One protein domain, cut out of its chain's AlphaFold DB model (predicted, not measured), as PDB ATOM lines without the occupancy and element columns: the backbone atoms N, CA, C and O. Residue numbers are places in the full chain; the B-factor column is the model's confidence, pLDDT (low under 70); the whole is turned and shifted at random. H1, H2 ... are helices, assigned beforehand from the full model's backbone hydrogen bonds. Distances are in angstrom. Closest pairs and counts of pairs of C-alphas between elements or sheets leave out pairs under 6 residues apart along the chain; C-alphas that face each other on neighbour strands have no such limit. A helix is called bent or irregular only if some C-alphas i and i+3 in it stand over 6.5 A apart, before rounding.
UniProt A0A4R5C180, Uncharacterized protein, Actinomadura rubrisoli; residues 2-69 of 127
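This is residues 2 to 69 of the 127 residues of an uncharacterized protein of Actinomadura rubrisoli (UniProt A0A4R5C180). Two helices, H1 and H2, pack on each other at a steep angle to make a small body, and H3 turns off from the far end of H2 as an arm, of which residues 55 to 69 stick out, 55 to 67 of them belonging to H3. The link of residues 16 to 25 runs back from the end of H1 to the beginning of H2, which has a kink near residue 40. The printed part has 68 residues, with three named helices in the order H1, H2, H3 and no named strand, and its class is all helix. It is flat, spanning 37 by 32 by 17 A, and only just compact, close to loose, with a radius of gyration of the C-alphas of 12.9 A.

The longest helix is H2, residues 26 to 46, with a kink of 53 degrees near residue 40. It is irregular: C-alphas 39 and 42 are 7.6 A apart. It touches H1, residues 2 to 15, where the closest C-alphas, those of Tyr 2 and Arg 30, are 6.5 A apart. H1 and H2 run the same way at a steep tilt of 47 degrees, with their centres 9.3 A apart. H3, residues 50 to 67, and H2 only just touch, and only at the corner by their link, with 3 pairs of C-alphas within 8 A. The closest C-alphas there are those of Ile 44 and Ser 50, 6.2 A apart; H2 touches H3 with residues 44 to 45 alone, and H3 touches H2 with residues 50 to 54 alone. H2 and H3 run opposite ways at a steep tilt of 48 degrees, with their centres 15.6 A apart. H1 and H3 are apart. Every O i to N i+4 pair is within hydrogen-bond range in H1 and H3; in H2, 15 of 17 are.

H2 measures 29.9 A from C-alpha 26 to C-alpha 46, which lies at (154.931, 144.946, 178.795). H1 begins with C-alpha 2 at (142.629, 127.970, 190.081) and measures 20.2 A to C-alpha 15. H3 measures 25.3 A from C-alpha 50 to C-alpha 67, which lies at (128.621, 132.689, 183.762).

The two C-alphas farthest apart, those of Val 17 and Arg 69, are 39.6 A apart. Without the stretches that stand free, residues 46 to 52 and 55 to 69, the body has 46 residues and spans 28 by 20 by 16 A. The printed part has no cut. The link from H1 to H2 is short, with 10 residues, and that from H2 to H3 is tight, with 3. The mean pLDDT of the printed part is 82.1, and residues 67 to 69 are under 70.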
ATOM      1  N   TYR A   2     141.394 127.701 189.320       76.62
ATOM      2  CA  TYR A   2     142.629 127.970 190.081       76.62
ATOM      3  C   TYR A   2     143.893 127.392 189.418       76.62
ATOM      4  O   TYR A   2     144.877 128.105 189.285       76.62
ATOM      5  N   TRP A   3     143.817 126.164 188.894       82.12
ATOM      6  CA  TRP A   3     144.917 125.504 188.178       82.12
ATOM      7  C   TRP A   3     145.490 126.320 187.001       82.12
ATOM      8  O   TRP A   3     146.671 126.212 186.681       82.12
ATOM      9  N   ALA A   4     144.667 127.149 186.357       80.94
ATOM     10  CA  ALA A   4     145.095 127.929 185.205       80.94
ATOM     11  C   ALA A   4     145.828 129.209 185.635       80.94
ATOM     12  O   ALA A   4     146.823 129.583 185.028       80.94
ATOM     13  N   LEU A   5     145.390 129.836 186.735       83.88
ATOM     14  CA  LEU A   5     146.120 130.944 187.364       83.88
ATOM     15  C   LEU A   5     147.488 130.486 187.873       83.88
ATOM     16  O   LEU A   5     148.476 131.193 187.712       83.88
ATOM     17  N   THR A   6     147.555 129.283 188.441       88.19
ATOM     18  CA  THR A   6     148.821 128.725 188.915       88.19
ATOM     19  C   THR A   6     149.786 128.421 187.775       88.19
ATOM     20  O   THR A   6     150.970 128.682 187.931       88.19
ATOM     21  N   ALA A   7     149.294 127.946 186.626       87.50
ATOM     22  CA  ALA A   7     150.131 127.744 185.443       87.50
ATOM     23  C   ALA A   7     150.731 129.069 184.943       87.50
ATOM     24  O   ALA A   7     151.932 129.151 184.722       87.50
ATOM     25  N   VAL A   8     149.923 130.137 184.880       85.12
ATOM     26  CA  VAL A   8     150.408 131.485 184.530       85.12
ATOM     27  C   VAL A   8     151.469 131.978 185.518       85.12
ATOM     28  O   VAL A   8     152.477 132.545 185.102       85.12
ATOM     29  N   GLU A   9     151.256 131.786 186.825       89.62
ATOM     30  CA  GLU A   9     152.256 132.152 187.835       89.62
ATOM     31  C   GLU A   9     153.566 131.379 187.638       89.62
ATOM     32  O   GLU A   9     154.637 131.981 187.715       89.62
ATOM     33  N   ASP A  10     153.494 130.074 187.379       90.38
ATOM     34  CA  ASP A  10     154.674 129.226 187.199       90.38
ATOM     35  C   ASP A  10     155.450 129.598 185.929       90.38
ATOM     36  O   ASP A  10     156.667 129.784 185.999       90.38
ATOM     37  N   ASP A  11     154.756 129.822 184.811       87.81
ATOM     38  CA  ASP A  11     155.358 130.289 183.558       87.81
ATOM     39  C   ASP A  11     156.042 131.653 183.742       87.81
ATOM     40  O   ASP A  11     157.174 131.865 183.294       87.81
ATOM     41  N   TRP A  12     155.392 132.582 184.454       89.00
ATOM     42  CA  TRP A  12     155.957 133.908 184.714       89.00
ATOM     43  C   TRP A  12     157.173 133.852 185.646       89.00
ATOM     44  O   TRP A  12     158.169 134.546 185.418       89.00
ATOM     45  N   ARG A  13     157.134 133.000 186.680       91.62
ATOM     46  CA  ARG A  13     158.287 132.756 187.559       91.62
ATOM     47  C   ARG A  13     159.450 132.146 186.792       91.62
ATOM     48  O   ARG A  13     160.569 132.622 186.957       91.62
ATOM     49  N   ALA A  14     159.193 131.154 185.942       90.50
ATOM     50  CA  ALA A  14     160.212 130.519 185.113       90.50
ATOM     51  C   ALA A  14     160.869 131.532 184.164       90.50
ATOM     52  O   ALA A  14     162.094 131.619 184.113       90.50
ATOM     53  N   PHE A  15     160.068 132.366 183.496       87.38
ATOM     54  CA  PHE A  15     160.562 133.431 182.622       87.38
ATOM     55  C   PHE A  15     161.464 134.435 183.358       87.38
ATOM     56  O   PHE A  15     162.497 134.853 182.838       87.38
ATOM     57  N   ARG A  16     161.097 134.813 184.589       89.38
ATOM     58  CA  ARG A  16     161.858 135.761 185.421       89.38
ATOM     59  C   ARG A  16     162.969 135.117 186.250       89.38
ATOM     60  O   ARG A  16     163.624 135.833 187.004       89.38
ATOM     61  N   VAL A  17     163.168 133.803 186.130       93.88
ATOM     62  CA  VAL A  17     164.120 133.025 186.940       93.88
ATOM     63  C   VAL A  17     163.875 133.232 188.447       93.88
ATOM     64  O   VAL A  17     164.791 133.371 189.255       93.88
ATOM     65  N   LEU A  18     162.601 133.302 188.835       91.31
ATOM     66  CA  LEU A  18     162.176 133.428 190.226       91.31
ATOM     67  C   LEU A  18     162.070 132.047 190.887       91.31
ATOM     68  O   LEU A  18     161.771 131.058 190.214       91.31
ATOM     69  N   PRO A  19     162.247 131.965 192.219       92.06
ATOM     70  CA  PRO A  19     162.062 130.718 192.945       92.06
ATOM     71  C   PRO A  19     160.635 130.180 192.792       92.06
ATOM     72  O   PRO A  19     159.668 130.937 192.609       92.06
ATOM     73  N   THR A  20     160.521 128.857 192.912       88.75
ATOM     74  CA  THR A  20     159.252 128.131 192.851       88.75
ATOM     75  C   THR A  20     158.283 128.603 193.930       88.75
ATOM     76  O   THR A  20     158.659 129.186 194.955       88.75
ATOM     77  N   ARG A  21     156.990 128.383 193.686       86.00
ATOM     78  CA  ARG A  21     155.947 128.803 194.615       86.00
ATOM     79  C   ARG A  21     156.115 128.094 195.968       86.00
ATOM     80  O   ARG A  21     156.228 126.869 196.000       86.00
ATOM     81  N   PRO A  22     156.054 128.818 197.096       84.75
ATOM     82  CA  PRO A  22     156.019 128.183 198.408       84.75
ATOM     83  C   PRO A  22     154.748 127.331 198.574       84.75
ATOM     84  O   PRO A  22     153.651 127.787 198.241       84.75
ATOM     85  N   HIS A  23     154.891 126.118 199.117       82.06
ATOM     86  CA  HIS A  23     153.783 125.184 199.356       82.06
ATOM     87  C   HIS A  23     152.833 125.693 200.454       82.06
ATOM     88  O   HIS A  23     153.297 126.180 201.487       82.06
ATOM     89  N   ARG A  24     151.509 125.629 200.224       81.44
ATOM     90  CA  ARG A  24     150.474 126.223 201.099       81.44
ATOM     91  C   ARG A  24     149.117 125.525 200.977       81.44
ATOM     92  O   ARG A  24     148.843 124.864 199.978       81.44
ATOM     93  N   GLY A  25     148.244 125.765 201.961       84.00
ATOM     94  CA  GLY A  25     146.838 125.349 201.932       84.00
ATOM     95  C   GLY A  25     146.043 125.996 200.788       84.00
ATOM     96  O   GLY A  25     146.303 127.134 200.395       84.00
ATOM     97  N   ALA A  26     145.060 125.269 200.247       78.44
ATOM     98  CA  ALA A  26     144.415 125.584 198.967       78.44
ATOM     99  C   ALA A  26     143.745 126.971 198.894       78.44
ATOM    100  O   ALA A  26     143.848 127.654 197.873       78.44
ATOM    101  N   VAL A  27     143.073 127.403 199.967       79.75
ATOM    102  CA  VAL A  27     142.342 128.684 199.997       79.75
ATOM    103  C   VAL A  27     143.307 129.871 200.002       79.75
ATOM    104  O   VAL A  27     143.192 130.770 199.167       79.75
ATOM    105  N   GLU A  28     144.312 129.844 200.881       84.62
ATOM    106  CA  GLU A  28     145.348 130.882 200.945       84.62
ATOM    107  C   GLU A  28     146.172 130.952 199.660       84.62
ATOM    108  O   GLU A  28     146.535 132.038 199.200       84.62
ATOM    109  N   ALA A  29     146.453 129.790 199.064       84.88
ATOM    110  CA  ALA A  29     147.227 129.699 197.840       84.88
ATOM    111  C   ALA A  29     146.517 130.412 196.677       84.88
ATOM    112  O   ALA A  29     147.160 131.145 195.926       84.88
ATOM    113  N   ARG A  30     145.184 130.301 196.584       85.19
ATOM    114  CA  ARG A  30     144.390 131.011 195.573       85.19
ATOM    115  C   ARG A  30     144.417 132.522 195.753       85.19
ATOM    116  O   ARG A  30     144.710 133.229 194.790       85.19
ATOM    117  N   ALA A  31     144.122 133.015 196.955       86.38
ATOM    118  CA  ALA A  31     144.082 134.454 197.215       86.38
ATOM    119  C   ALA A  31     145.450 135.113 196.965       86.38
ATOM    120  O   ALA A  31     145.528 136.161 196.324       86.38
ATOM    121  N   ARG A  32     146.542 134.464 197.393       88.19
ATOM    122  CA  ARG A  32     147.899 134.962 197.132       88.19
ATOM    123  C   ARG A  32     148.311 134.893 195.671       88.19
ATOM    124  O   ARG A  32     148.941 135.838 195.218       88.19
ATOM    125  N   CYS A  33     147.981 133.818 194.955       89.06
ATOM    126  CA  CYS A  33     148.273 133.702 193.525       89.06
ATOM    127  C   CYS A  33     147.646 134.877 192.759       89.06
ATOM    128  O   CYS A  33     148.328 135.571 192.012       89.06
ATOM    129  N   ILE A  34     146.373 135.177 193.047       87.50
ATOM    130  CA  ILE A  34     145.670 136.323 192.462       87.50
ATOM    131  C   ILE A  34     146.357 137.640 192.844       87.50
ATOM    132  O   ILE A  34     146.688 138.425 191.960       87.50
ATOM    133  N   GLY A  35     146.614 137.876 194.135       88.94
ATOM    134  CA  GLY A  35     147.260 139.113 194.589       88.94
ATOM    135  C   GLY A  35     148.661 139.322 194.001       88.94
ATOM    136  O   GLY A  35     149.014 140.430 193.604       88.94
ATOM    137  N   TRP A  36     149.449 138.252 193.886       90.75
ATOM    138  CA  TRP A  36     150.779 138.297 193.287       90.75
ATOM    139  C   TRP A  36     150.714 138.586 191.788       90.75
ATOM    140  O   TRP A  36     151.397 139.498 191.330       90.75
ATOM    141  N   LEU A  37     149.856 137.894 191.032       88.62
ATOM    142  CA  LEU A  37     149.665 138.163 189.604       88.62
ATOM    143  C   LEU A  37     149.202 139.603 189.347       88.62
ATOM    144  O   LEU A  37     149.717 140.244 188.437       88.62
ATOM    145  N   LEU A  38     148.305 140.140 190.182       89.00
ATOM    146  CA  LEU A  38     147.878 141.540 190.096       89.00
ATOM    147  C   LEU A  38     149.050 142.510 190.292       89.00
ATOM    148  O   LEU A  38     149.178 143.464 189.534       89.00
ATOM    149  N   SER A  39     149.952 142.235 191.238       89.69
ATOM    150  CA  SER A  39     151.157 143.058 191.444       89.69
ATOM    151  C   SER A  39     152.166 142.998 190.290       89.69
ATOM    152  O   SER A  39     153.015 143.876 190.168       89.69
ATOM    153  N   GLN A  40     152.112 141.946 189.469       88.31
ATOM    154  CA  GLN A  40     153.000 141.754 188.322       88.31
ATOM    155  C   GLN A  40     152.344 142.164 186.998       88.31
ATOM    156  O   GLN A  40     153.013 142.125 185.966       88.31
ATOM    157  N   LEU A  41     151.063 142.550 187.019       84.62
ATOM    158  CA  LEU A  41     150.239 142.703 185.823       84.62
ATOM    159  C   LEU A  41     150.867 143.657 184.809       84.62
ATOM    160  O   LEU A  41     150.983 143.296 183.643       84.62
ATOM    161  N   ASP A  42     151.356 144.812 185.254       84.75
ATOM    162  CA  ASP A  42     151.989 145.789 184.364       84.75
ATOM    163  C   ASP A  42     153.187 145.179 183.631       84.75
ATOM    164  O   ASP A  42     153.290 145.254 182.409       84.75
ATOM    165  N   GLN A  43     154.067 144.486 184.357       86.75
ATOM    166  CA  GLN A  43     155.256 143.855 183.776       86.75
ATOM    167  C   GLN A  43     154.890 142.716 182.820       86.75
ATOM    168  O   GLN A  43     155.553 142.536 181.799       86.75
ATOM    169  N   ILE A  44     153.826 141.969 183.131       82.94
ATOM    170  CA  ILE A  44     153.292 140.928 182.252       82.94
ATOM    171  C   ILE A  44     152.769 141.550 180.956       82.94
ATOM    172  O   ILE A  44     153.017 141.004 179.885       82.94
ATOM    173  N   LEU A  45     152.091 142.697 181.026       80.31
ATOM    174  CA  LEU A  45     151.555 143.389 179.853       80.31
ATOM    175  C   LEU A  45     152.655 143.991 178.965       80.31
ATOM    176  O   LEU A  45     152.520 143.956 177.742       80.31
ATOM    177  N   TYR A  46     153.766 144.455 179.547       83.19
ATOM    178  CA  TYR A  46     154.931 144.946 178.795       83.19
ATOM    179  C   TYR A  46     155.740 143.848 178.085       83.19
ATOM    180  O   TYR A  46     156.578 144.156 177.236       83.19
ATOM    181  N   HIS A  47     155.525 142.569 178.402       80.38
ATOM    182  CA  HIS A  47     156.263 141.474 177.774       80.38
ATOM    183  C   HIS A  47     155.872 141.314 176.287       80.38
ATOM    184  O   HIS A  47     154.689 141.269 175.981       80.38
ATOM    185  N   PRO A  48     156.802 141.134 175.330       74.88
ATOM    186  CA  PRO A  48     156.453 140.970 173.909       74.88
ATOM    187  C   PRO A  48     155.587 139.729 173.611       74.88
ATOM    188  O   PRO A  48     154.853 139.698 172.625       74.88
ATOM    189  N   GLY A  49     155.603 138.714 174.484       74.56
ATOM    190  CA  GLY A  49     154.681 137.568 174.437       74.56
ATOM    191  C   GLY A  49     153.308 137.817 175.084       74.56
ATOM    192  O   GLY A  49     152.460 136.923 175.087       74.56
ATOM    193  N   SER A  50     153.065 139.010 175.636       71.12
ATOM    194  CA  SER A  50     151.850 139.350 176.391       71.12
ATOM    195  C   SER A  50     150.589 139.339 175.540       71.12
ATOM    196  O   SER A  50     149.500 139.185 176.080       71.12
ATOM    197  N   ALA A  51     150.701 139.419 174.212       74.62
ATOM    198  CA  ALA A  51     149.542 139.358 173.328       74.62
ATOM    199  C   ALA A  51     148.770 138.032 173.474       74.62
ATOM    200  O   ALA A  51     147.539 138.024 173.432       74.62
ATOM    201  N   ALA A  52     149.467 136.906 173.670       72.44
ATOM    202  CA  ALA A  52     148.819 135.617 173.915       72.44
ATOM    203  C   ALA A  52     148.138 135.582 175.292       72.44
ATOM    204  O   ALA A  52     146.991 135.147 175.402       72.44
ATOM    205  N   PHE A  53     148.811 136.119 176.313       71.06
ATOM    206  CA  PHE A  53     148.276 136.239 177.667       71.06
ATOM    207  C   PHE A  53     147.044 137.155 177.724       71.06
ATOM    208  O   PHE A  53     146.004 136.754 178.234       71.06
ATOM    209  N   GLY A  54     147.109 138.342 177.119       73.12
ATOM    210  CA  GLY A  54     145.993 139.281 177.029       73.12
ATOM    211  C   GLY A  54     144.778 138.665 176.336       73.12
ATOM    212  O   GLY A  54     143.659 138.805 176.822       73.12
ATOM    213  N   ARG A  55     144.983 137.889 175.260       76.06
ATOM    214  CA  ARG A  55     143.899 137.123 174.618       76.06
ATOM    215  C   ARG A  55     143.278 136.087 175.559       76.06
ATOM    216  O   ARG A  55     142.055 135.957 175.570       76.06
ATOM    217  N   ALA A  56     144.083 135.378 176.349       73.56
ATOM    218  CA  ALA A  56     143.588 134.410 177.328       73.56
ATOM    219  C   ALA A  56     142.793 135.087 178.460       73.56
ATOM    220  O   ALA A  56     141.715 134.613 178.816       73.56
ATOM    221  N   VAL A  57     143.266 136.233 178.963       74.62
ATOM    222  CA  VAL A  57     142.562 137.032 179.981       74.62
ATOM    223  C   VAL A  57     141.215 137.529 179.456       74.62
ATOM    224  O   VAL A  57     140.201 137.354 180.125       74.62
ATOM    225  N   VAL A  58     141.169 138.079 178.240       76.31
ATOM    226  CA  VAL A  58     139.910 138.518 177.611       76.31
ATOM    227  C   VAL A  58     138.960 137.339 177.385       76.31
ATOM    228  O   VAL A  58     137.753 137.465 177.587       76.31
ATOM    229  N   ALA A  59     139.475 136.170 176.991       74.44
ATOM    230  CA  ALA A  59     138.653 134.968 176.868       74.44
ATOM    231  C   ALA A  59     138.036 134.568 178.219       74.44
ATOM    232  O   ALA A  59     136.851 134.243 178.280       74.44
ATOM    233  N   TRP A  60     138.802 134.648 179.309       76.31
ATOM    234  CA  TRP A  60     138.284 134.390 180.652       76.31
ATOM    235  C   TRP A  60     137.265 135.423 181.108       76.31
ATOM    236  O   TRP A  60     136.240 135.029 181.654       76.31
ATOM    237  N   GLU A  61     137.503 136.710 180.864       81.25
ATOM    238  CA  GLU A  61     136.546 137.772 181.186       81.25
ATOM    239  C   GLU A  61     135.202 137.519 180.491       81.25
ATOM    240  O   GLU A  61     134.158 137.577 181.134       81.25
ATOM    241  N   ARG A  62     135.219 137.135 179.208       78.88
ATOM    242  CA  ARG A  62     134.004 136.769 178.464       78.88
ATOM    243  C   ARG A  62     133.300 135.550 179.054       78.88
ATOM    244  O   ARG A  62     132.084 135.586 179.214       78.88
ATOM    245  N   CYS A  63     134.042 134.495 179.395       75.12
ATOM    246  CA  CYS A  63     133.470 133.306 180.031       75.12
ATOM    247  C   CYS A  63     132.851 133.631 181.394       75.12
ATOM    248  O   CYS A  63     131.736 133.202 181.673       75.12
ATOM    249  N   LEU A  64     133.550 134.405 182.227       71.50
ATOM    250  CA  LEU A  64     133.058 134.817 183.539       71.50
ATOM    251  C   LEU A  64     131.831 135.708 183.406       71.50
ATOM    252  O   LEU A  64     130.840 135.442 184.068       71.50
ATOM    253  N   ARG A  65     131.850 136.688 182.499       72.75
ATOM    254  CA  ARG A  65     130.698 137.552 182.222       72.75
ATOM    255  C   ARG A  65     129.494 136.751 181.720       72.75
ATOM    256  O   ARG A  65     128.364 137.076 182.068       72.75
ATOM    257  N   GLY A  66     129.731 135.706 180.927       71.81
ATOM    258  CA  GLY A  66     128.701 134.753 180.513       71.81
ATOM    259  C   GLY A  66     128.150 133.931 181.679       71.81
ATOM    260  O   GLY A  66     126.943 133.770 181.775       71.81
ATOM    261  N   ALA A  67     129.011 133.472 182.588       69.94
ATOM    262  CA  ALA A  67     128.621 132.689 183.762       69.94
ATOM    263  C   ALA A  67     127.959 133.524 184.874       69.94
ATOM    264  O   ALA A  67     127.186 132.989 185.661       69.94
ATOM    265  N   THR A  68     128.271 134.821 184.963       69.38
ATOM    266  CA  THR A  68     127.625 135.775 185.878       69.38
ATOM    267  C   THR A  68     126.394 136.427 185.274       69.38
ATOM    268  O   THR A  68     125.693 137.146 185.979       69.38
ATOM    269  N   ARG A  69     126.136 136.230 183.975       63.22
ATOM    270  CA  ARG A  69     124.811 136.485 183.427       63.22
ATOM    271  C   ARG A  69     123.916 135.477 184.131       63.22
ATOM    272  O   ARG A  69     123.968 134.292 183.820       63.22
TER     273      ARG A  69